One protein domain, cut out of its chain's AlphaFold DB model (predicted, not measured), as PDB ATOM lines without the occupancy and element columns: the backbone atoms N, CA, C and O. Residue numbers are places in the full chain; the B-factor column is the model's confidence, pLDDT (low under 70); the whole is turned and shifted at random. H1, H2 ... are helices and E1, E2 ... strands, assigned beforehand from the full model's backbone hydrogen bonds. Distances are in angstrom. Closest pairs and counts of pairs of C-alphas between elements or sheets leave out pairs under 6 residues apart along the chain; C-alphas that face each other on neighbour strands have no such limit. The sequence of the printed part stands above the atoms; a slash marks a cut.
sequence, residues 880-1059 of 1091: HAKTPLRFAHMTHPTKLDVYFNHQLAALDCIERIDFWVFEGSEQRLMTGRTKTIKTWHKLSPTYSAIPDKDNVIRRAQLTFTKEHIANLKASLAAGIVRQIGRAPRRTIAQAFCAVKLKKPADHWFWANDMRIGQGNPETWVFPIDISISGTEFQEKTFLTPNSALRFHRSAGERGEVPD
ATOM      1  N   HIS A 880      82.265 144.096 106.523       42.09
ATOM      2  CA  HIS A 880      82.954 143.598 107.712       42.09
ATOM      3  C   HIS A 880      84.416 144.072 107.717       42.09
ATOM      4  O   HIS A 880      85.135 143.866 106.739       42.09
ATOM      5  N   ALA A 881      84.849 144.747 108.786       44.25
ATOM      6  CA  ALA A 881      86.193 145.314 108.858       44.25
ATOM      7  C   ALA A 881      87.252 144.222 108.613       44.25
ATOM      8  O   ALA A 881      87.280 143.224 109.327       44.25
ATOM      9  N   LYS A 882      88.123 144.403 107.607       64.38
ATOM     10  CA  LYS A 882      89.273 143.509 107.372       64.38
ATOM     11  C   LYS A 882      90.297 143.613 108.514       64.38
ATOM     12  O   LYS A 882      90.909 142.627 108.890       64.38
ATOM     13  N   THR A 883      90.449 144.792 109.116       75.69
ATOM     14  CA  THR A 883      91.325 145.037 110.276       75.69
ATOM     15  C   THR A 883      90.615 144.734 111.602       75.69
ATOM     16  O   THR A 883      89.445 145.108 111.721       75.69
ATOM     17  N   PRO A 884      91.296 144.177 112.625       85.50
ATOM     18  CA  PRO A 884      90.687 143.855 113.920       85.50
ATOM     19  C   PRO A 884      89.951 145.025 114.571       85.50
ATOM     20  O   PRO A 884      88.816 144.859 115.005       85.50
ATOM     21  N   LEU A 885      90.566 146.210 114.573       90.00
ATOM     22  CA  LEU A 885      90.028 147.433 115.162       90.00
ATOM     23  C   LEU A 885      90.173 148.599 114.178       90.00
ATOM     24  O   LEU A 885      91.251 148.818 113.621       90.00
ATOM     25  N   ARG A 886      89.094 149.365 113.977       89.56
ATOM     26  CA  ARG A 886      89.061 150.561 113.120       89.56
ATOM     27  C   ARG A 886      88.381 151.736 113.822       89.56
ATOM     28  O   ARG A 886      87.342 151.561 114.451       89.56
ATOM     29  N   PHE A 887      88.908 152.942 113.634       90.31
ATOM     30  CA  PHE A 887      88.312 154.185 114.131       90.31
ATOM     31  C   PHE A 887      87.429 154.852 113.065       90.31
ATOM     32  O   PHE A 887      87.744 154.823 111.874       90.31
ATOM     33  N   ALA A 888      86.327 155.465 113.491       87.56
ATOM     34  CA  ALA A 888      85.549 156.383 112.664       87.56
ATOM     35  C   ALA A 888      86.231 157.759 112.563       87.56
ATOM     36  O   ALA A 888      87.220 158.049 113.236       87.56
ATOM     37  N   HIS A 889      85.663 158.657 111.759       83.06
ATOM     38  CA  HIS A 889      85.994 160.077 111.869       83.06
ATOM     39  C   HIS A 889      85.272 160.682 113.075       83.06
ATOM     40  O   HIS A 889      84.069 160.491 113.244       83.06
ATOM     41  N   MET A 890      85.993 161.458 113.881       83.50
ATOM     42  CA  MET A 890      85.397 162.222 114.968       83.50
ATOM     43  C   MET A 890      84.775 163.503 114.399       83.50
ATOM     44  O   MET A 890      85.451 164.518 114.215       83.50
ATOM     45  N   THR A 891      83.483 163.421 114.077       72.81
ATOM     46  CA  THR A 891      82.646 164.530 113.577       72.81
ATOM     47  C   THR A 891      81.897 165.257 114.695       72.81
ATOM     48  O   THR A 891      81.425 166.374 114.506       72.81
ATOM     49  N   HIS A 892      81.813 164.644 115.879       75.69
ATOM     50  CA  HIS A 892      81.309 165.274 117.094       75.69
ATOM     51  C   HIS A 892      82.454 165.605 118.050       75.69
ATOM     52  O   HIS A 892      83.394 164.819 118.150       75.69
ATOM     53  N   PRO A 893      82.382 166.707 118.821       73.75
ATOM     54  CA  PRO A 893      83.572 167.208 119.502       73.75
ATOM     55  C   PRO A 893      84.159 166.333 120.606       73.75
ATOM     56  O   PRO A 893      85.282 166.576 121.031       73.75
ATOM     57  N   THR A 894      83.400 165.353 121.091       86.06
ATOM     58  CA  THR A 894      83.767 164.513 122.235       86.06
ATOM     59  C   THR A 894      83.521 163.028 121.995       86.06
ATOM     60  O   THR A 894      83.662 162.248 122.930       86.06
ATOM     61  N   LYS A 895      83.122 162.613 120.784       90.06
ATOM     62  CA  LYS A 895      82.667 161.241 120.520       90.06
ATOM     63  C   LYS A 895      83.372 160.630 119.320       90.06
ATOM     64  O   LYS A 895      83.296 161.180 118.225       90.06
ATOM     65  N   LEU A 896      83.968 159.461 119.521       91.62
ATOM     66  CA  LEU A 896      84.604 158.667 118.475       91.62
ATOM     67  C   LEU A 896      84.003 157.264 118.466       91.62
ATOM     68  O   LEU A 896      84.064 156.559 119.468       91.62
ATOM     69  N   ASP A 897      83.439 156.852 117.337       91.75
ATOM     70  CA  ASP A 897      83.021 155.464 117.162       91.75
ATOM     71  C   ASP A 897      84.220 154.589 116.771       91.75
ATOM     72  O   ASP A 897      85.083 154.997 115.988       91.75
ATOM     73  N   VAL A 898      84.249 153.367 117.294       92.88
ATOM     74  CA  VAL A 898      85.201 152.316 116.927       92.88
ATOM     75  C   VAL A 898      84.450 151.070 116.478       92.88
ATOM     76  O   VAL A 898      83.369 150.772 116.987       92.88
ATOM     77  N   TYR A 899      85.018 150.360 115.511       90.75
ATOM     78  CA  TYR A 899      84.445 149.166 114.898       90.75
ATOM     79  C   TYR A 899      85.411 147.994 115.018       90.75
ATOM     80  O   TYR A 899      86.622 148.173 114.861       90.75
ATOM     81  N   PHE A 900      84.859 146.803 115.232       89.69
ATOM     82  CA  PHE A 900      85.619 145.566 115.391       89.69
ATOM     83  C   PHE A 900      85.287 144.574 114.274       89.69
ATOM     84  O   PHE A 900      84.150 144.525 113.791       89.69
ATOM     85  N   ASN A 901      86.275 143.785 113.848       85.81
ATOM     86  CA  ASN A 901      86.012 142.663 112.949       85.81
ATOM     87  C   ASN A 901      85.323 141.504 113.691       85.81
ATOM     88  O   ASN A 901      85.175 141.522 114.911       85.81
ATOM     89  N   HIS A 902      84.893 140.485 112.944       84.06
ATOM     90  CA  HIS A 902      84.155 139.361 113.521       84.06
ATOM     91  C   HIS A 902      84.976 138.567 114.551       84.06
ATOM     92  O   HIS A 902      84.421 138.186 115.575       84.06
ATOM     93  N   GLN A 903      86.280 138.360 114.319       85.88
ATOM     94  CA  GLN A 903      87.136 137.611 115.246       85.88
ATOM     95  C   GLN A 903      87.346 138.374 116.555       85.88
ATOM     96  O   GLN A 903      87.071 137.822 117.610       85.88
ATOM     97  N   LEU A 904      87.743 139.652 116.506       88.38
ATOM     98  CA  LEU A 904      87.938 140.466 117.711       88.38
ATOM     99  C   LEU A 904      86.631 140.641 118.495       88.38
ATOM    100  O   LEU A 904      86.639 140.558 119.720       88.38
ATOM    101  N   ALA A 905      85.507 140.838 117.798       88.56
ATOM    102  CA  ALA A 905      84.196 140.926 118.436       88.56
ATOM    103  C   ALA A 905      83.802 139.615 119.144       88.56
ATOM    104  O   ALA A 905      83.242 139.665 120.235       88.56
ATOM    105  N   ALA A 906      84.119 138.454 118.558       86.31
ATOM    106  CA  ALA A 906      83.826 137.143 119.145       86.31
ATOM    107  C   ALA A 906      84.668 136.826 120.393       86.31
ATOM    108  O   ALA A 906      84.243 136.035 121.236       86.31
ATOM    109  N   LEU A 907      85.846 137.444 120.537       88.06
ATOM    110  CA  LEU A 907      86.666 137.283 121.737       88.06
ATOM    111  C   LEU A 907      86.082 137.993 122.963       88.06
ATOM    112  O   LEU A 907      86.382 137.571 124.078       88.06
ATOM    113  N   ASP A 908      85.322 139.079 122.759       87.88
ATOM    114  CA  ASP A 908      84.919 140.036 123.804       87.88
ATOM    115  C   ASP A 908      86.076 140.336 124.774       87.88
ATOM    116  O   ASP A 908      85.949 140.215 125.985       87.88
ATOM    117  N   CYS A 909      87.257 140.668 124.250       89.50
ATOM    118  CA  CYS A 909      88.475 140.793 125.058       89.50
ATOM    119  C   CYS A 909      88.904 142.245 125.313       89.50
ATOM    120  O   CYS A 909      89.980 142.467 125.856       89.50
ATOM    121  N   ILE A 910      88.105 143.245 124.925       91.81
ATOM    122  CA  ILE A 910      88.431 144.666 125.126       91.81
ATOM    123  C   ILE A 910      87.855 145.140 126.461       91.81
ATOM    124  O   ILE A 910      86.644 145.097 126.676       91.81
ATOM    125  N   GLU A 911      88.722 145.630 127.343       90.38
ATOM    126  CA  GLU A 911      88.335 146.270 128.603       90.38
ATOM    127  C   GLU A 911      88.229 147.793 128.447       90.38
ATOM    128  O   GLU A 911      87.229 148.402 128.828       90.38
ATOM    129  N   ARG A 912      89.257 148.418 127.860       91.38
ATOM    130  CA  ARG A 912      89.340 149.871 127.657       91.38
ATOM    131  C   ARG A 912      90.206 150.198 126.444       91.38
ATOM    132  O   ARG A 912      91.091 149.429 126.080       91.38
ATOM    133  N   ILE A 913      89.966 151.358 125.838       95.25
ATOM    134  CA  ILE A 913      90.799 151.915 124.769       95.25
ATOM    135  C   ILE A 913      91.285 153.290 125.219       95.25
ATOM    136  O   ILE A 913      90.477 154.204 125.380       95.25
ATOM    137  N   ASP A 914      92.598 153.416 125.384       94.94
ATOM    138  CA  ASP A 914      93.282 154.657 125.730       94.94
ATOM    139  C   ASP A 914      94.103 155.168 124.541       94.94
ATOM    140  O   ASP A 914      94.503 154.410 123.652       94.94
ATOM    141  N   PHE A 915      94.399 156.464 124.552       95.62
ATOM    142  CA  PHE A 915      95.294 157.088 123.584       95.62
ATOM    143  C   PHE A 915      96.428 157.813 124.290       95.62
ATOM    144  O   PHE A 915      96.195 158.538 125.252       95.62
ATOM    145  N   TRP A 916      97.637 157.674 123.766       94.69
ATOM    146  CA  TRP A 916      98.795 158.453 124.184       94.69
ATOM    147  C   TRP A 916      99.134 159.441 123.084       94.69
ATOM    148  O   TRP A 916      99.349 159.029 121.945       94.69
ATOM    149  N   VAL A 917      99.160 160.734 123.400       94.38
ATOM    150  CA  VAL A 917      99.462 161.794 122.430       94.38
ATOM    151  C   VAL A 917     100.636 162.638 122.901       94.38
ATOM    152  O   VAL A 917     100.690 163.044 124.061       94.38
ATOM    153  N   PHE A 918     101.593 162.865 122.001       92.94
ATOM    154  CA  PHE A 918     102.812 163.598 122.312       92.94
ATOM    155  C   PHE A 918     102.657 165.097 122.047       92.94
ATOM    156  O   PHE A 918     102.326 165.515 120.933       92.94
ATOM    157  N   GLU A 919     102.988 165.906 123.049       90.38
ATOM    158  CA  GLU A 919     103.161 167.349 122.931       90.38
ATOM    159  C   GLU A 919     104.654 167.700 122.992       90.38
ATOM    160  O   GLU A 919     105.297 167.600 124.041       90.38
ATOM    161  N   GLY A 920     105.200 168.120 121.848       81.88
ATOM    162  CA  GLY A 920     106.574 168.600 121.716       81.88
ATOM    163  C   GLY A 920     106.608 170.072 121.317       81.88
ATOM    164  O   GLY A 920     106.353 170.376 120.155       81.88
ATOM    165  N   SER A 921     106.923 170.989 122.237       69.44
ATOM    166  CA  SER A 921     107.013 172.426 121.924       69.44
ATOM    167  C   SER A 921     108.244 173.094 122.535       69.44
ATOM    168  O   SER A 921     108.759 172.674 123.568       69.44
ATOM    169  N   GLU A 922     108.742 174.146 121.890       67.19
ATOM    170  CA  GLU A 922     109.805 174.995 122.431       67.19
ATOM    171  C   GLU A 922     109.187 176.269 123.013       67.19
ATOM    172  O   GLU A 922     108.667 177.112 122.284       67.19
ATOM    173  N   GLN A 923     109.234 176.423 124.338       60.56
ATOM    174  CA  GLN A 923     108.783 177.635 125.018       60.56
ATOM    175  C   GLN A 923     109.960 178.541 125.353       60.56
ATOM    176  O   GLN A 923     110.902 178.140 126.035       60.56
ATOM    177  N   ARG A 924     109.890 179.808 124.947       58.84
ATOM    178  CA  ARG A 924     110.869 180.816 125.357       58.84
ATOM    179  C   ARG A 924     110.523 181.317 126.759       58.84
ATOM    180  O   ARG A 924     109.491 181.951 126.958       58.84
ATOM    181  N   LEU A 925     111.373 181.021 127.736       65.69
ATOM    182  CA  LEU A 925     111.227 181.509 129.104       65.69
ATOM    183  C   LEU A 925     111.520 183.013 129.165       65.69
ATOM    184  O   LEU A 925     112.325 183.540 128.395       65.69
ATOM    185  N   MET A 926     110.944 183.685 130.167       65.94
ATOM    186  CA  MET A 926     111.192 185.104 130.488       65.94
ATOM    187  C   MET A 926     112.684 185.423 130.721       65.94
ATOM    188  O   MET A 926     113.099 186.571 130.622       65.94
ATOM    189  N   THR A 927     113.506 184.405 130.998       70.00
ATOM    190  CA  THR A 927     114.966 184.492 131.171       70.00
ATOM    191  C   THR A 927     115.750 184.465 129.852       70.00
ATOM    192  O   THR A 927     116.978 184.444 129.869       70.00
ATOM    193  N   GLY A 928     115.066 184.399 128.705       64.25
ATOM    194  CA  GLY A 928     115.674 184.250 127.381       64.25
ATOM    195  C   GLY A 928     116.096 182.818 127.028       64.25
ATOM    196  O   GLY A 928     116.483 182.580 125.886       64.25
ATOM    197  N   ARG A 929     115.994 181.861 127.964       61.75
ATOM    198  CA  ARG A 929     116.274 180.431 127.742       61.75
ATOM    199  C   ARG A 929     115.076 179.724 127.106       61.75
ATOM    200  O   ARG A 929     113.940 179.986 127.486       61.75
ATOM    201  N   THR A 930     115.315 178.790 126.196       65.06
ATOM    202  CA  THR A 930     114.263 177.935 125.627       65.06
ATOM    203  C   THR A 930     114.075 176.693 126.502       65.06
ATOM    204  O   THR A 930     115.042 176.001 126.807       65.06
ATOM    205  N   LYS A 931     112.841 176.419 126.933       64.88
ATOM    206  CA  LYS A 931     112.423 175.182 127.597       64.88
ATOM    207  C   LYS A 931     111.705 174.308 126.576       64.88
ATOM    208  O   LYS A 931     110.644 174.683 126.085       64.88
ATOM    209  N   THR A 932     112.261 173.142 126.281       70.25
ATOM    210  CA  THR A 932     111.571 172.129 125.479       70.25
ATOM    211  C   THR A 932     110.568 171.398 126.366       70.25
ATOM    212  O   THR A 932     110.934 170.834 127.396       70.25
ATOM    213  N   ILE A 933     109.297 171.431 125.985       72.19
ATOM    214  CA  ILE A 933     108.246 170.583 126.536       72.19
ATOM    215  C   ILE A 933     108.284 169.271 125.755       72.19
ATOM    216  O   ILE A 933     108.171 169.286 124.531       72.19
ATOM    217  N   LYS A 934     108.477 168.161 126.469       86.19
ATOM    218  CA  LYS A 934     108.309 166.791 125.980       86.19
ATOM    219  C   LYS A 934     107.319 166.132 126.932       86.19
ATOM    220  O   LYS A 934     107.676 165.843 128.074       86.19
ATOM    221  N   THR A 935     106.059 166.007 126.541       88.12
ATOM    222  CA  THR A 935     105.032 165.496 127.455       88.12
ATOM    223  C   THR A 935     104.088 164.554 126.735       88.12
ATOM    224  O   THR A 935     103.553 164.876 125.675       88.12
ATOM    225  N   TRP A 936     103.891 163.385 127.336       92.44
ATOM    226  CA  TRP A 936     102.861 162.439 126.946       92.44
ATOM    227  C   TRP A 936     101.580 162.728 127.707       92.44
ATOM    228  O   TRP A 936     101.572 162.761 128.937       92.44
ATOM    229  N   HIS A 937     100.492 162.890 126.967       93.00
ATOM    230  CA  HIS A 937      99.156 162.990 127.534       93.00
ATOM    231  C   HIS A 937      98.414 161.684 127.302       93.00
ATOM    232  O   HIS A 937      98.233 161.266 126.154       93.00
ATOM    233  N   LYS A 938      97.950 161.060 128.384       93.75
ATOM    234  CA  LYS A 938      97.022 159.937 128.304       93.75
ATOM    235  C   LYS A 938      95.597 160.452 128.185       93.75
ATOM    236  O   LYS A 938      95.150 161.299 128.954       93.75
ATOM    237  N   LEU A 939      94.861 159.909 127.232       95.00
ATOM    238  CA  LEU A 939      93.439 160.143 127.042       95.00
ATOM    239  C   LEU A 939      92.738 158.825 127.341       95.00
ATOM    240  O   LEU A 939      92.911 157.864 126.595       95.00
ATOM    241  N   SER A 940      91.951 158.784 128.416       94.50
ATOM    242  CA  SER A 940      91.222 157.577 128.839       94.50
ATOM    243  C   SER A 940      89.715 157.786 128.658       94.50
ATOM    244  O   SER A 940      89.003 158.024 129.639       94.50
ATOM    245  N   PRO A 941      89.202 157.843 127.412       96.06
ATOM    246  CA  PRO A 941      87.786 158.085 127.169       96.06
ATOM    247  C   PRO A 941      86.916 156.980 127.773       96.06
ATOM    248  O   PRO A 941      87.314 155.820 127.876       96.06
ATOM    249  N   THR A 942      85.680 157.326 128.129       96.38
ATOM    250  CA  THR A 942      84.706 156.326 128.573       96.38
ATOM    251  C   THR A 942      84.364 155.403 127.406       96.38
ATOM    252  O   THR A 942      83.939 155.880 126.352       96.38
ATOM    253  N   TYR A 943      84.538 154.096 127.608       94.19
ATOM    254  CA  TYR A 943      84.198 153.047 126.650       94.19
ATOM    255  C   TYR A 943      82.733 152.626 126.817       94.19
ATOM    256  O   TYR A 943      82.310 152.238 127.905       94.19
ATOM    257  N   SER A 944      81.941 152.709 125.749       93.88
ATOM    258  CA  SER A 944      80.543 152.264 125.732       93.88
ATOM    259  C   SER A 944      80.311 151.295 124.578       93.88
ATOM    260  O   SER A 944      80.199 151.714 123.426       93.88
ATOM    261  N   ALA A 945      80.258 149.999 124.888       89.06
ATOM    262  CA  ALA A 945      79.932 148.952 123.925       89.06
ATOM    263  C   ALA A 945      78.505 149.125 123.382       89.06
ATOM    264  O   ALA A 945      77.576 149.420 124.133       89.06
ATOM    265  N   ILE A 946      78.336 148.930 122.075       87.50
ATOM    266  CA  ILE A 946      77.048 148.998 121.384       87.50
ATOM    267  C   ILE A 946      76.816 147.627 120.733       87.50
ATOM    268  O   ILE A 946      77.374 147.370 119.661       87.50
ATOM    269  N   PRO A 947      76.041 146.735 121.377       82.06
ATOM    270  CA  PRO A 947      75.693 145.440 120.804       82.06
ATOM    271  C   PRO A 947      74.901 145.610 119.504       82.06
ATOM    272  O   PRO A 947      74.091 146.533 119.372       82.06
ATOM    273  N   ASP A 948      75.139 144.727 118.538       79.69
ATOM    274  CA  ASP A 948      74.288 144.605 117.358       79.69
ATOM    275  C   ASP A 948      73.019 143.777 117.656       79.69
ATOM    276  O   ASP A 948      72.706 143.465 118.806       79.69
ATOM    277  N   LYS A 949      72.246 143.448 116.611       76.25
ATOM    278  CA  LYS A 949      70.996 142.680 116.741       76.25
ATOM    279  C   LYS A 949      71.206 141.264 117.293       76.25
ATOM    280  O   LYS A 949      70.269 140.719 117.865       76.25
ATOM    281  N   ASP A 950      72.410 140.714 117.148       74.38
ATOM    282  CA  ASP A 950      72.784 139.374 117.601       74.38
ATOM    283  C   ASP A 950      73.486 139.418 118.976       74.38
ATOM    284  O   ASP A 950      74.085 138.433 119.403       74.38
ATOM    285  N   ASN A 951      73.422 140.561 119.680       76.06
ATOM    286  CA  ASN A 951      74.148 140.841 120.925       76.06
ATOM    287  C   ASN A 951      75.683 140.767 120.799       76.06
ATOM    288  O   ASN A 951      76.386 140.702 121.809       76.06
ATOM    289  N   VAL A 952      76.232 140.840 119.584       76.75
ATOM    290  CA  VAL A 952      77.681 140.863 119.362       76.75
ATOM    291  C   VAL A 952      78.169 142.311 119.388       76.75
ATOM    292  O   VAL A 952      77.639 143.190 118.703       76.75
ATOM    293  N   ILE A 953      79.213 142.593 120.169       80.50
ATOM    294  CA  ILE A 953      79.795 143.938 120.250       80.50
ATOM    295  C   ILE A 953      80.697 144.153 119.031       80.50
ATOM    296  O   ILE A 953      81.889 143.868 119.060       80.50
ATOM    297  N   ARG A 954      80.129 144.671 117.938       85.81
ATOM    298  CA  ARG A 954      80.886 145.057 116.726       85.81
ATOM    299  C   ARG A 954      81.234 146.542 116.668       85.81
ATOM    300  O   ARG A 954      81.966 146.975 115.775       85.81
ATOM    301  N   ARG A 955      80.694 147.330 117.597       91.44
ATOM    302  CA  ARG A 955      80.895 148.774 117.697       91.44
ATOM    303  C   ARG A 955      80.991 149.187 119.159       91.44
ATOM    304  O   ARG A 955      80.270 148.666 120.003       91.44
ATOM    305  N   ALA A 956      81.815 150.185 119.435       92.56
ATOM    306  CA  ALA A 956      81.759 150.932 120.681       92.56
ATOM    307  C   ALA A 956      81.867 152.436 120.408       92.56
ATOM    308  O   ALA A 956      82.340 152.857 119.351       92.56
ATOM    309  N   GLN A 957      81.416 153.246 121.360       94.38
ATOM    310  CA  GLN A 957      81.586 154.693 121.354       94.38
ATOM    311  C   GLN A 957      82.534 155.096 122.479       94.38
ATOM    312  O   GLN A 957      82.334 154.729 123.636       94.38
ATOM    313  N   LEU A 958      83.557 155.868 122.128       96.00
ATOM    314  CA  LEU A 958      84.506 156.470 123.053       96.00
ATOM    315  C   LEU A 958      84.081 157.913 123.326       96.00
ATOM    316  O   LEU A 958      83.932 158.702 122.388       96.00
ATOM    317  N   THR A 959      83.886 158.258 124.601       95.50
ATOM    318  CA  THR A 959      83.504 159.615 125.022       95.50
ATOM    319  C   THR A 959      84.653 160.311 125.747       95.50
ATOM    320  O   THR A 959      85.096 159.878 126.809       95.50
ATOM    321  N   PHE A 960      85.130 161.415 125.179       93.69
ATOM    322  CA  PHE A 960      86.242 162.209 125.695       93.69
ATOM    323  C   PHE A 960      85.762 163.307 126.653       93.69
ATOM    324  O   PHE A 960      84.756 163.976 126.408       93.69
ATOM    325  N   THR A 961      86.515 163.529 127.732       95.12
ATOM    326  CA  THR A 961      86.292 164.638 128.665       95.12
ATOM    327  C   THR A 961      86.784 165.958 128.064       95.12
ATOM    328  O   THR A 961      87.531 165.981 127.084       95.12
ATOM    329  N   LYS A 962      86.400 167.089 128.670       90.00
ATOM    330  CA  LYS A 962      86.903 168.412 128.257       90.00
ATOM    331  C   LYS A 962      88.430 168.507 128.346       90.00
ATOM    332  O   LYS A 962      89.041 169.131 127.484       90.00
ATOM    333  N   GLU A 963      89.023 167.871 129.352       93.19
ATOM    334  CA  GLU A 963      90.473 167.800 129.542       93.19
ATOM    335  C   GLU A 963      91.150 167.008 128.419       93.19
ATOM    336  O   GLU A 963      92.089 167.509 127.805       93.19
ATOM    337  N   HIS A 964      90.611 165.839 128.045       93.75
ATOM    338  CA  HIS A 964      91.148 165.079 126.913       93.75
ATOM    339  C   HIS A 964      91.150 165.905 125.620       93.75
ATOM    340  O   HIS A 964      92.122 165.898 124.866       93.75
ATOM    341  N   ILE A 965      90.067 166.648 125.367       89.81
ATOM    342  CA  ILE A 965      89.974 167.526 124.198       89.81
ATOM    343  C   ILE A 965      90.990 168.675 124.276       89.81
ATOM    344  O   ILE A 965      91.556 169.043 123.249       89.81
ATOM    345  N   ALA A 966      91.260 169.229 125.461       89.06
ATOM    346  CA  ALA A 966      92.294 170.248 125.639       89.06
ATOM    347  C   ALA A 966      93.701 169.700 125.328       89.06
ATOM    348  O   ALA A 966      94.436 170.330 124.567       89.06
ATOM    349  N   ASN A 967      94.031 168.498 125.806       91.44
ATOM    350  CA  ASN A 967      95.322 167.851 125.543       91.44
ATOM    351  C   ASN A 967      95.496 167.483 124.058       91.44
ATOM    352  O   ASN A 967      96.572 167.680 123.487       91.44
ATOM    353  N   LEU A 968      94.425 167.035 123.389       89.94
ATOM    354  CA  LEU A 968      94.418 166.829 121.933       89.94
ATOM    355  C   LEU A 968      94.682 168.131 121.172       89.94
ATOM    356  O   LEU A 968      95.483 168.141 120.238       89.94
ATOM    357  N   LYS A 969      94.029 169.233 121.571       86.06
ATOM    358  CA  LYS A 969      94.256 170.559 120.975       86.06
ATOM    359  C   LYS A 969      95.708 170.992 121.128       86.06
ATOM    360  O   LYS A 969      96.295 171.404 120.136       86.06
ATOM    361  N   ALA A 970      96.276 170.878 122.328       86.44
ATOM    362  CA  ALA A 970      97.663 171.248 122.602       86.44
ATOM    363  C   ALA A 970      98.649 170.410 121.770       86.44
ATOM    364  O   ALA A 970      99.503 170.958 121.074       86.44
ATOM    365  N   SER A 971      98.449 169.093 121.720       90.25
ATOM    366  CA  SER A 971      99.299 168.173 120.950       90.25
ATOM    367  C   SER A 971      99.219 168.422 119.438       90.25
ATOM    368  O   SER A 971     100.231 168.401 118.743       90.25
ATOM    369  N   LEU A 972      98.031 168.734 118.903       86.44
ATOM    370  CA  LEU A 972      97.869 169.163 117.507       86.44
ATOM    371  C   LEU A 972      98.459 170.554 117.260       86.44
ATOM    372  O   LEU A 972      99.022 170.790 116.194       86.44
ATOM    373  N   ALA A 973      98.351 171.461 118.235       81.88
ATOM    374  CA  ALA A 973      98.928 172.801 118.190       81.88
ATOM    375  C   ALA A 973     100.470 172.784 118.205       81.88
ATOM    376  O   ALA A 973     101.097 173.697 117.666       81.88
ATOM    377  N   ALA A 974     101.068 171.736 118.765       83.06
ATOM    378  CA  ALA A 974     102.497 171.439 118.720       83.06
ATOM    379  C   ALA A 974     102.886 170.512 117.545       83.06
ATOM    380  O   ALA A 974     104.061 170.356 117.229       83.06
ATOM    381  N   GLY A 975     101.900 169.902 116.882       81.69
ATOM    382  CA  GLY A 975     102.092 168.907 115.834       81.69
ATOM    383  C   GLY A 975     102.706 169.448 114.541       81.69
ATOM    384  O   GLY A 975     102.853 170.656 114.324       81.69
ATOM    385  N   ILE A 976     103.015 168.533 113.631       80.62
ATOM    386  CA  ILE A 976     103.672 168.811 112.351       80.62
ATOM    387  C   ILE A 976     102.662 168.907 111.208       80.62
ATOM    388  O   ILE A 976     101.614 168.258 111.209       80.62
ATOM    389  N   VAL A 977     102.975 169.729 110.208       79.00
ATOM    390  CA  VAL A 977     102.190 169.799 108.972       79.00
ATOM    391  C   VAL A 977     102.707 168.721 108.026       79.00
ATOM    392  O   VAL A 977     103.865 168.751 107.622       79.00
ATOM    393  N   ARG A 978     101.851 167.755 107.690       71.81
ATOM    394  CA  ARG A 978     102.143 166.676 106.743       71.81
ATOM    395  C   ARG A 978     101.304 166.871 105.482       71.81
ATOM    396  O   ARG A 978     100.126 167.222 105.559       71.81
ATOM    397  N   GLN A 979     101.881 166.601 104.320       67.00
ATOM    398  CA  GLN A 979     101.131 166.526 103.071       67.00
ATOM    399  C   GLN A 979     100.557 165.109 102.937       67.00
ATOM    400  O   GLN A 979     101.305 164.153 102.766       67.00
ATOM    401  N   ILE A 980      99.234 164.956 103.074       60.31
ATOM    402  CA  ILE A 980      98.547 163.661 102.938       60.31
ATOM    403  C   ILE A 980      97.588 163.768 101.750       60.31
ATOM    404  O   ILE A 980      96.514 164.373 101.847       60.31
ATOM    405  N   GLY A 981      97.993 163.207 100.609       64.38
ATOM    406  CA  GLY A 981      97.333 163.428  99.321       64.38
ATOM    407  C   GLY A 981      97.568 164.854  98.802       64.38
ATOM    408  O   GLY A 981      98.680 165.371  98.866       64.38
ATOM    409  N   ARG A 982      96.517 165.514  98.291       57.69
ATOM    410  CA  ARG A 982      96.602 166.881  97.730       57.69
ATOM    411  C   ARG A 982      96.458 168.016  98.757       57.69
ATOM    412  O   ARG A 982      96.563 169.173  98.369       57.69
ATOM    413  N   ALA A 983      96.203 167.723 100.037       64.81
ATOM    414  CA  ALA A 983      95.934 168.744 101.055       64.81
ATOM    415  C   ALA A 983      96.894 168.634 102.255       64.81
ATOM    416  O   ALA A 983      97.112 167.524 102.757       64.81
ATOM    417  N   PRO A 984      97.435 169.759 102.761       69.94
ATOM    418  CA  PRO A 984      98.181 169.757 104.011       69.94
ATOM    419  C   PRO A 984      97.244 169.420 105.176       69.94
ATOM    420  O   PRO A 984      96.106 169.892 105.252       69.94
ATOM    421  N   ARG A 985      97.724 168.586 106.095       77.88
ATOM    422  CA  ARG A 985      97.043 168.237 107.343       77.88
ATOM    423  C   ARG A 985      97.969 168.483 108.511       77.88
ATOM    424  O   ARG A 985      99.147 168.127 108.459       77.88
ATOM    425  N   ARG A 986      97.425 169.031 109.593       83.19
ATOM    426  CA  ARG A 986      98.169 169.090 110.846       83.19
ATOM    427  C   ARG A 986      97.981 167.785 111.599       83.19
ATOM    428  O   ARG A 986      96.850 167.351 111.797       83.19
ATOM    429  N   THR A 987      99.091 167.157 111.965       86.69
ATOM    430  CA  THR A 987      99.140 165.823 112.569       86.69
ATOM    431  C   THR A 987      99.937 165.895 113.862       86.69
ATOM    432  O   THR A 987     100.961 166.578 113.912       86.69
ATOM    433  N   ILE A 988      99.483 165.199 114.903       89.62
ATOM    434  CA  ILE A 988     100.272 165.034 116.132       89.62
ATOM    435  C   ILE A 988     101.609 164.368 115.772       89.62
ATOM    436  O   ILE A 988     101.660 163.521 114.880       89.62
ATOM    437  N   ALA A 989     102.704 164.789 116.413       88.25
ATOM    438  CA  ALA A 989     104.040 164.300 116.072       88.25
ATOM    439  C   ALA A 989     104.158 162.777 116.254       88.25
ATOM    440  O   ALA A 989     104.610 162.103 115.332       88.25
ATOM    441  N   GLN A 990     103.693 162.265 117.400       90.81
ATOM    442  CA  GLN A 990     103.571 160.839 117.708       90.81
ATOM    443  C   GLN A 990     102.315 160.573 118.537       90.81
ATOM    444  O   GLN A 990     101.967 161.361 119.424       90.81
ATOM    445  N   ALA A 991     101.640 159.461 118.252       93.25
ATOM    446  CA  ALA A 991     100.497 159.001 119.024       93.25
ATOM    447  C   ALA A 991     100.365 157.472 118.981       93.25
ATOM    448  O   ALA A 991     100.679 156.835 117.976       93.25
ATOM    449  N   PHE A 992      99.843 156.895 120.062       94.12
ATOM    450  CA  PHE A 992      99.591 155.461 120.188       94.12
ATOM    451  C   PHE A 992      98.157 155.198 120.633       94.12
ATOM    452  O   PHE A 992      97.596 155.939 121.442       94.12
ATOM    453  N   CYS A 993      97.577 154.110 120.131       94.75
ATOM    454  CA  CYS A 993      96.395 153.496 120.720       94.75
ATOM    455  C   CYS A 993      96.855 152.380 121.657       94.75
ATOM    456  O   CYS A 993      97.633 151.525 121.242       94.75
ATOM    457  N   ALA A 994      96.357 152.375 122.891       94.25
ATOM    458  CA  ALA A 994      96.597 151.334 123.880       94.25
ATOM    459  C   ALA A 994      95.264 150.664 124.239       94.25
ATOM    460  O   ALA A 994      94.399 151.260 124.880       94.25
ATOM    461  N   VAL A 995      95.084 149.424 123.796       94.00
ATOM    462  CA  VAL A 995      93.896 148.615 124.070       94.00
ATOM    463  C   VAL A 995      94.191 147.720 125.265       94.00
ATOM    464  O   VAL A 995      95.037 146.830 125.186       94.00
ATOM    465  N   LYS A 996      93.495 147.955 126.374       92.19
ATOM    466  CA  LYS A 996      93.551 147.098 127.558       92.19
ATOM    467  C   LYS A 996      92.720 145.850 127.320       92.19
ATOM    468  O   LYS A 996      91.546 145.954 126.950       92.19
ATOM    469  N   LEU A 997      93.350 144.694 127.500       91.38
ATOM    470  CA  LEU A 997      92.766 143.399 127.199       91.38
ATOM    471  C   LEU A 997      92.351 142.665 128.479       91.38
ATOM    472  O   LEU A 997      93.107 142.605 129.449       91.38
ATOM    473  N   LYS A 998      91.175 142.037 128.429       89.00
ATOM    474  CA  LYS A 998      90.674 141.068 129.417       89.00
ATOM    475  C   LYS A 998      90.623 139.667 128.801       89.00
ATOM    476  O   LYS A 998      90.565 139.533 127.578       89.00
ATOM    477  N   LYS A 999      90.643 138.625 129.642       87.19
ATOM    478  CA  LYS A 999      90.652 137.224 129.184       87.19
ATOM    479  C   LYS A 999      89.442 136.955 128.268       87.19
ATOM    480  O   LYS A 999      88.329 137.296 128.676       87.19
ATOM    481  N   PRO A1000      89.633 136.356 127.074       87.31
ATOM    482  CA  PRO A1000      88.524 135.865 126.260       87.31
ATOM    483  C   PRO A1000      87.670 134.843 127.023       87.31
ATOM    484  O   PRO A1000      88.129 134.229 127.985       87.31
ATOM    485  N   ALA A1001      86.431 134.631 126.576       80.06
ATOM    486  CA  ALA A1001      85.533 133.656 127.195       80.06
ATOM    487  C   ALA A1001      86.117 132.223 127.211       80.06
ATOM    488  O   ALA A1001      86.778 131.802 126.264       80.06
ATOM    489  N   ASP A1002      85.807 131.442 128.254       75.12
ATOM    490  CA  ASP A1002      86.448 130.139 128.528       75.12
ATOM    491  C   ASP A1002      86.201 129.040 127.474       75.12
ATOM    492  O   ASP A1002      86.875 128.013 127.497       75.12
ATOM    493  N   HIS A1003      85.268 129.234 126.534       80.50
ATOM    494  CA  HIS A1003      85.074 128.301 125.414       80.50
ATOM    495  C   HIS A1003      86.241 128.327 124.411       80.50
ATOM    496  O   HIS A1003      86.409 127.388 123.636       80.50
ATOM    497  N   TRP A1004      87.070 129.371 124.443       81.75
ATOM    498  CA  TRP A1004      88.314 129.452 123.688       81.75
ATOM    499  C   TRP A1004      89.425 128.693 124.425       81.75
ATOM    500  O   TRP A1004      90.159 129.272 125.222       81.75
ATOM    501  N   PHE A1005      89.579 127.391 124.165       79.62
ATOM    502  CA  PHE A1005      90.539 126.537 124.890       79.62
ATOM    503  C   PHE A1005      91.986 127.060 124.863       79.62
ATOM    504  O   PHE A1005      92.696 126.966 125.866       79.62
ATOM    505  N   TRP A1006      92.402 127.661 123.746       84.56
ATOM    506  CA  TRP A1006      93.720 128.278 123.571       84.56
ATOM    507  C   TRP A1006      93.952 129.490 124.487       84.56
ATOM    508  O   TRP A1006      95.098 129.796 124.813       84.56
ATOM    509  N   ALA A1007      92.897 130.165 124.960       84.88
ATOM    510  CA  ALA A1007      93.019 131.336 125.828       84.88
ATOM    511  C   ALA A1007      93.590 130.988 127.212       84.88
ATOM    512  O   ALA A1007      94.081 131.872 127.907       84.88
ATOM    513  N   ASN A1008      93.565 129.710 127.611       82.69
ATOM    514  CA  ASN A1008      94.196 129.238 128.848       82.69
ATOM    515  C   ASN A1008      95.726 129.146 128.755       82.69
ATOM    516  O   ASN A1008      96.389 129.018 129.783       82.69
ATOM    517  N   ASP A1009      96.274 129.197 127.543       85.75
ATOM    518  CA  ASP A1009      97.719 129.177 127.317       85.75
ATOM    519  C   ASP A1009      98.302 130.586 127.205       85.75
ATOM    520  O   ASP A1009      99.510 130.763 127.348       85.75
ATOM    521  N   MET A1010      97.438 131.581 127.004       86.94
ATOM    522  CA  MET A1010      97.787 132.995 126.979       86.94
ATOM    523  C   MET A1010      98.093 133.519 128.383       86.94
ATOM    524  O   MET A1010      97.516 133.082 129.378       86.94
ATOM    525  N   ARG A1011      98.916 134.565 128.451       86.00
ATOM    526  CA  ARG A1011      99.239 135.305 129.686       86.00
ATOM    527  C   ARG A1011      98.013 135.917 130.404       86.00
ATOM    528  O   ARG A1011      98.083 136.311 131.571       86.00
ATOM    529  N   ILE A1012      96.889 136.053 129.709       75.69
ATOM    530  CA  ILE A1012      95.756 136.889 130.109       75.69
ATOM    531  C   ILE A1012      94.865 136.231 131.189       75.69
ATOM    532  O   ILE A1012      94.373 135.119 131.024       75.69
ATOM    533  N   GLY A1013      94.616 136.938 132.305       58.62
ATOM    534  CA  GLY A1013      93.614 136.533 133.315       58.62
ATOM    535  C   GLY A1013      94.112 136.053 134.692       58.62
ATOM    536  O   GLY A1013      93.296 135.570 135.471       58.62
ATOM    537  N   GLN A1014      95.395 136.218 135.043       54.56
ATOM    538  CA  GLN A1014      95.956 135.852 136.369       54.56
ATOM    539  C   GLN A1014      96.513 137.055 137.162       54.56
ATOM    540  O   GLN A1014      97.573 136.971 137.772       54.56
ATOM    541  N   GLY A1015      95.848 138.216 137.115       57.59
ATOM    542  CA  GLY A1015      96.386 139.456 137.707       57.59
ATOM    543  C   GLY A1015      97.485 140.130 136.870       57.59
ATOM    544  O   GLY A1015      98.062 141.120 137.306       57.59
ATOM    545  N   ASN A1016      97.728 139.629 135.654       65.81
ATOM    546  CA  ASN A1016      98.651 140.190 134.669       65.81
ATOM    547  C   ASN A1016      97.845 140.914 133.576       65.81
ATOM    548  O   ASN A1016      97.467 140.266 132.594       65.81
ATOM    549  N   PRO A1017      97.519 142.213 133.731       69.31
ATOM    550  CA  PRO A1017      96.849 142.967 132.676       69.31
ATOM    551  C   PRO A1017      97.721 142.969 131.421       69.31
ATOM    552  O   PRO A1017      98.946 143.049 131.526       69.31
ATOM    553  N   GLU A1018      97.099 142.852 130.250       87.69
ATOM    554  CA  GLU A1018      97.793 142.878 128.965       87.69
ATOM    555  C   GLU A1018      97.353 144.090 128.139       87.69
ATOM    556  O   GLU A1018      96.169 144.437 128.104       87.69
ATOM    557  N   THR A1019      98.303 144.740 127.469       90.50
ATOM    558  CA  THR A1019      98.022 145.920 126.640       90.50
ATOM    559  C   THR A1019      98.494 145.713 125.213       90.50
ATOM    560  O   THR A1019      99.687 145.560 124.958       90.50
ATOM    561  N   TRP A1020      97.559 145.773 124.268       92.69
ATOM    562  CA  TRP A1020      97.882 145.825 122.849       92.69
ATOM    563  C   TRP A1020      98.078 147.271 122.411       92.69
ATOM    564  O   TRP A1020      97.156 148.084 122.485       92.69
ATOM    565  N   VAL A1021      99.295 147.599 121.979       91.75
ATOM    566  CA  VAL A1021      99.715 148.974 121.708       91.75
ATOM    567  C   VAL A1021     100.248 149.063 120.293       91.75
ATOM    568  O   VAL A1021     101.081 148.255 119.891       91.75
ATOM    569  N   PHE A1022      99.778 150.051 119.540       90.69
ATOM    570  CA  PHE A1022     100.235 150.291 118.176       90.69
ATOM    571  C   PHE A1022     100.169 151.784 117.821       90.69
ATOM    572  O   PHE A1022      99.325 152.514 118.359       90.69
ATOM    573  N   PRO A1023     101.051 152.254 116.920       91.25
ATOM    574  CA  PRO A1023     101.072 153.645 116.485       91.25
ATOM    575  C   PRO A1023      99.805 154.014 115.700       91.25
ATOM    576  O   PRO A1023      99.243 153.210 114.945       91.25
ATOM    577  N   ILE A1024      99.360 155.257 115.874       91.56
ATOM    578  CA  ILE A1024      98.232 155.845 115.147       91.56
ATOM    579  C   ILE A1024      98.565 157.263 114.684       91.56
ATOM    580  O   ILE A1024      99.304 157.997 115.335       91.56
ATOM    581  N   ASP A1025      97.930 157.685 113.599       88.94
ATOM    582  CA  ASP A1025      97.922 159.077 113.175       88.94
ATOM    583  C   ASP A1025      96.642 159.760 113.668       88.94
ATOM    584  O   ASP A1025      95.521 159.287 113.437       88.94
ATOM    585  N   ILE A1026      96.817 160.915 114.314       90.38
ATOM    586  CA  ILE A1026      95.728 161.823 114.680       90.38
ATOM    587  C   ILE A1026      95.937 163.135 113.934       90.38
ATOM    588  O   ILE A1026      96.917 163.847 114.176       90.38
ATOM    589  N   SER A1027      95.025 163.453 113.013       86.94
ATOM    590  CA  SER A1027      95.155 164.623 112.138       86.94
ATOM    591  C   SER A1027      93.859 165.405 111.947       86.94
ATOM    592  O   SER A1027      92.754 164.878 112.087       86.94
ATOM    593  N   ILE A1028      94.011 166.680 111.581       82.12
ATOM    594  CA  ILE A1028      92.928 167.588 111.189       82.12
ATOM    595  C   ILE A1028      93.243 168.224 109.824       82.12
ATOM    596  O   ILE A1028      94.390 168.570 109.529       82.12
ATOM    597  N   SER A1029      92.232 168.337 108.958       71.19
ATOM    598  CA  SER A1029      92.342 168.882 107.593       71.19
ATOM    599  C   SER A1029      91.725 170.280 107.472       71.19
ATOM    600  O   SER A1029      90.642 170.486 108.014       71.19
ATOM    601  N   GLY A1030      92.342 171.182 106.694       58.25
ATOM    602  CA  GLY A1030      91.763 172.476 106.282       58.25
ATOM    603  C   GLY A1030      92.737 173.666 106.346       58.25
ATOM    604  O   GLY A1030      93.759 173.596 107.022       58.25
ATOM    605  N   THR A1031      92.410 174.773 105.659       47.56
ATOM    606  CA  THR A1031      93.101 176.087 105.741       47.56
ATOM    607  C   THR A1031      92.802 176.850 107.042       47.56
ATOM    608  O   THR A1031      93.385 177.897 107.305       47.56
ATOM    609  N   GLU A1032      91.912 176.319 107.881       49.78
ATOM    610  CA  GLU A1032      91.391 176.914 109.121       49.78
ATOM    611  C   GLU A1032      92.310 176.689 110.336       49.78
ATOM    612  O   GLU A1032      91.861 176.471 111.457       49.78
ATOM    613  N   PHE A1033      93.625 176.729 110.121       51.53
ATOM    614  CA  PHE A1033      94.621 176.538 111.175       51.53
ATOM    615  C   PHE A1033      94.818 177.798 112.064       51.53
ATOM    616  O   PHE A1033      95.591 177.793 113.021       51.53
ATOM    617  N   GLN A1034      94.088 178.887 111.799       47.00
ATOM    618  CA  GLN A1034      94.161 180.126 112.577       47.00
ATOM    619  C   GLN A1034      93.337 180.030 113.871       47.00
ATOM    620  O   GLN A1034      92.156 180.345 113.859       47.00
ATOM    621  N   GLU A1035      93.977 179.577 114.955       44.19
ATOM    622  CA  GLU A1035      93.760 179.813 116.407       44.19
ATOM    623  C   GLU A1035      92.339 179.891 117.038       44.19
ATOM    624  O   GLU A1035      92.237 179.882 118.263       44.19
ATOM    625  N   LYS A1036      91.223 179.911 116.297       43.38
ATOM    626  CA  LYS A1036      89.863 180.146 116.826       43.38
ATOM    627  C   LYS A1036      88.803 179.119 116.407       43.38
ATOM    628  O   LYS A1036      87.705 179.147 116.957       43.38
ATOM    629  N   THR A1037      89.104 178.179 115.512       48.25
ATOM    630  CA  THR A1037      88.117 177.241 114.937       48.25
ATOM    631  C   THR A1037      88.556 175.784 115.080       48.25
ATOM    632  O   THR A1037      88.945 175.129 114.121       48.25
ATOM    633  N   PHE A1038      88.503 175.245 116.300       51.25
ATOM    634  CA  PHE A1038      88.661 173.804 116.522       51.25
ATOM    635  C   PHE A1038      87.276 173.142 116.499       51.25
ATOM    636  O   PHE A1038      86.477 173.424 117.391       51.25
ATOM    637  N   LEU A1039      87.017 172.262 115.520       54.19
ATOM    638  CA  LEU A1039      85.767 171.496 115.354       54.19
ATOM    639  C   LEU A1039      84.533 172.353 114.993       54.19
ATOM    640  O   LEU A1039      83.506 172.309 115.668       54.19
ATOM    641  N   THR A1040      84.621 173.127 113.904       53.78
ATOM    642  CA  THR A1040      83.431 173.615 113.172       53.78
ATOM    643  C   THR A1040      82.701 172.427 112.518       53.78
ATOM    644  O   THR A1040      83.334 171.386 112.318       53.78
ATOM    645  N   PRO A1041      81.419 172.549 112.111       50.25
ATOM    646  CA  PRO A1041      80.685 171.470 111.430       50.25
ATOM    647  C   PRO A1041      81.385 170.888 110.184       50.25
ATOM    648  O   PRO A1041      81.058 169.784 109.761       50.25
ATOM    649  N   ASN A1042      82.361 171.612 109.621       51.28
ATOM    650  CA  ASN A1042      83.099 171.247 108.410       51.28
ATOM    651  C   ASN A1042      84.497 170.653 108.682       51.28
ATOM    652  O   ASN A1042      85.210 170.317 107.736       51.28
ATOM    653  N   SER A1043      84.909 170.508 109.947       62.44
ATOM    654  CA  SER A1043      86.221 169.965 110.333       62.44
ATOM    655  C   SER A1043      86.061 168.663 111.125       62.44
ATOM    656  O   SER A1043      85.251 168.578 112.044       62.44
ATOM    657  N   ALA A1044      86.821 167.626 110.761       71.31
ATOM    658  CA  ALA A1044      86.773 166.314 111.407       71.31
ATOM    659  C   ALA A1044      88.168 165.893 111.865       71.31
ATOM    660  O   ALA A1044      89.132 165.962 111.092       71.31
ATOM    661  N   LEU A1045      88.261 165.425 113.109       82.94
ATOM    662  CA  LEU A1045      89.470 164.790 113.620       82.94
ATOM    663  C   LEU A1045      89.515 163.349 113.129       82.94
ATOM    664  O   LEU A1045      88.560 162.586 113.284       82.94
ATOM    665  N   ARG A1046      90.631 162.982 112.508       86.19
ATOM    666  CA  ARG A1046      90.832 161.650 111.949       86.19
ATOM    667  C   ARG A1046      91.777 160.883 112.844       86.19
ATOM    668  O   ARG A1046      92.924 161.289 112.990       86.19
ATOM    669  N   PHE A1047      91.272 159.789 113.392       89.56
ATOM    670  CA  PHE A1047      92.058 158.749 114.031       89.56
ATOM    671  C   PHE A1047      92.182 157.624 113.018       89.56
ATOM    672  O   PHE A1047      91.175 157.174 112.475       89.56
ATOM    673  N   HIS A1048      93.392 157.170 112.734       83.88
ATOM    674  CA  HIS A1048      93.567 155.939 111.980       83.88
ATOM    675  C   HIS A1048      94.877 155.271 112.368       83.88
ATOM    676  O   HIS A1048      95.862 155.940 112.670       83.88
ATOM    677  N   ARG A1049      94.897 153.936 112.337       83.06
ATOM    678  CA  ARG A1049      96.159 153.201 112.370       83.06
ATOM    679  C   ARG A1049      96.937 153.571 111.108       83.06
ATOM    680  O   ARG A1049      96.365 153.570 110.013       83.06
ATOM    681  N   SER A1050      98.198 153.952 111.259       71.62
ATOM    682  CA  SER A1050      99.039 154.310 110.119       71.62
ATOM    683  C   SER A1050      99.180 153.104 109.185       71.62
ATOM    684  O   SER A1050      99.313 151.965 109.635       71.62
ATOM    685  N   ALA A1051      99.079 153.340 107.877       67.38
ATOM    686  CA  ALA A1051      99.328 152.308 106.877       67.38
ATOM    687  C   ALA A1051     100.830 152.212 106.580       67.38
ATOM    688  O   ALA A1051     101.587 153.146 106.851       67.38
ATOM    689  N   GLY A1052     101.232 151.078 106.013       69.00
ATOM    690  CA  GLY A1052     102.610 150.803 105.638       69.00
ATOM    691  C   GLY A1052     103.614 150.916 106.789       69.00
ATOM    692  O   GLY A1052     103.308 150.530 107.919       69.00
ATOM    693  N   GLU A1053     104.793 151.463 106.487       72.56
ATOM    694  CA  GLU A1053     105.947 151.592 107.383       72.56
ATOM    695  C   GLU A1053     105.573 152.103 108.783       72.56
ATOM    696  O   GLU A1053     105.758 151.401 109.775       72.56
ATOM    697  N   ARG A1054     104.910 153.258 108.886       72.56
ATOM    698  CA  ARG A1054     104.564 153.872 110.183       72.56
ATOM    699  C   ARG A1054     103.608 153.064 111.056       72.56
ATOM    700  O   ARG A1054     103.493 153.340 112.244       72.56
ATOM    701  N   GLY A1055     102.877 152.115 110.477       76.56
ATOM    702  CA  GLY A1055     101.984 151.233 111.229       76.56
ATOM    703  C   GLY A1055     102.687 150.042 111.875       76.56
ATOM    704  O   GLY A1055     102.039 149.305 112.624       76.56
ATOM    705  N   GLU A1056     103.959 149.821 111.530       78.50
ATOM    706  CA  GLU A1056     104.718 148.604 111.830       78.50
ATOM    707  C   GLU A1056     106.102 148.881 112.420       78.50
ATOM    708  O   GLU A1056     106.543 148.108 113.264       78.50
ATOM    709  N   VAL A1057     106.778 149.955 112.006       84.75
ATOM    710  CA  VAL A1057     108.111 150.338 112.494       84.75
ATOM    711  C   VAL A1057     108.094 151.699 113.211       84.75
ATOM    712  O   VAL A1057     107.300 152.575 112.855       84.75
ATOM    713  N   PRO A1058     108.977 151.898 114.207       88.44
ATOM    714  CA  PRO A1058     109.204 153.187 114.853       88.44
ATOM    715  C   PRO A1058     109.670 154.295 113.905       88.44
ATOM    716  O   PRO A1058     110.382 154.058 112.931       88.44
ATOM    717  N   ASP A1059     109.334 155.539 114.251       88.88
ATOM    718  CA  ASP A1059     109.908 156.735 113.625       88.88
ATOM    719  C   ASP A1059     111.308 156.993 114.217       88.88
ATOM    720  O   ASP A1059     111.464 157.667 115.241       88.88
TER     721      ASP A1059
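AT A GLANCE: This is residues 880 to 1059 of the 1091 residues of the protein "Metallophos domain-containing protein" of Sapientia aquatica (UniProt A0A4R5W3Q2). Two twisted sheets curve into a small, nearly closed barrel: E1, E2, E6 and E5 make one wall, the first part of E3 with E9, E10 and E11 the other, with H1 at one end and H2 at the other. The hairpin of E3 and E4 reaches out past the H2 end and the loop holding H3 past the H1 end, and these make the length. The printed part has 180 residues, with named elements in the order E1 E2 H1 E3 E4 E5 E6 H2 E7 E8 E9 H3 E10 E11 H4. One sheet runs E1 E2 E6 E5, antiparallel; the other is branched, its neighbour pairs antiparallel. The class is mixed, helices and strands; the whole is compact, radius of gyration of the C-alphas 18.3 A, spanning 62 by 36 by 32 A.

HOW THE PARTS SIT: Start at E1, residues 885 to 887, in a hairpin with E2, residues 895 to 900; N 886 and O 899 are 2.9 A apart. E2 neighbours E6, residues 953 to 959, with N 898 and O 956 at 2.9 A. E6 forms a hairpin with E5, residues 942 to 947, with N 944 and O 957 at 2.9 A. H1, residues 902 to 907, stands at this sheet's level, height 1.3 A. E3, residues 910 to 924, and E4, residues 930 to 939, form a hairpin, with N 919 and O 935 at 2.9 A; E4 runs on into E5 at 34 degrees. The closest C-alphas of E3 and E5, Arg 912 and Tyr 943, are 6.1 A apart. H2, residues 962 to 974, is on the branched sheet; its closest C-alphas to E3 are Ser 971 and Glu 919, 4.4 A. E7, residues 976 to 980, and E8, residues 983 to 987, form a hairpin, with N 978 and O 985 at 2.8 A. E9, residues 991 to 997, neighbours E3, with N 914 and O 994 at 2.9 A. Beside E10, residues 1018 to 1029, E8 and E9 lie on one side and E11, residues 1045 to 1049, on the other; look for N 1028 and O 986, 2.9 A, N 995 and O 1020, 2.8 A, and N 1025 and O 1048, 2.9 A. The closest C-alphas of E1 and E11, Phe 887 and Phe 1047, are 5.9 A apart. H3, residues 1005 to 1008, is on neither sheet; H4, residues 1052 to 1055, only grazes the branched sheet. H1 and H2 have every O i to N i+4 pair within hydrogen-bond range; H3 and H4 are too short for one, and each has its 1 O i to N i+3 pair within range.

IN THESE COORDINATES: Find C-alpha 885 at (90.028, 147.433, 115.162), where E1 begins. E3 runs 42.5 A from C-alpha 910 at (88.431, 144.666, 125.126); E10 is 34.1 A, E4 27.4 A and H2 18.5 A long. H4 ends at C-alpha 1055, (101.984, 151.233, 111.229).

THE WHOLE: The C-alphas farthest apart, Thr 927 and His 1003, are 63.9 A apart. The printed part has no cut; the link E10 to E11 is long, 15 residues. Its mean pLDDT is 80.2, with 40 residues under 70, among them 1030 to 1043.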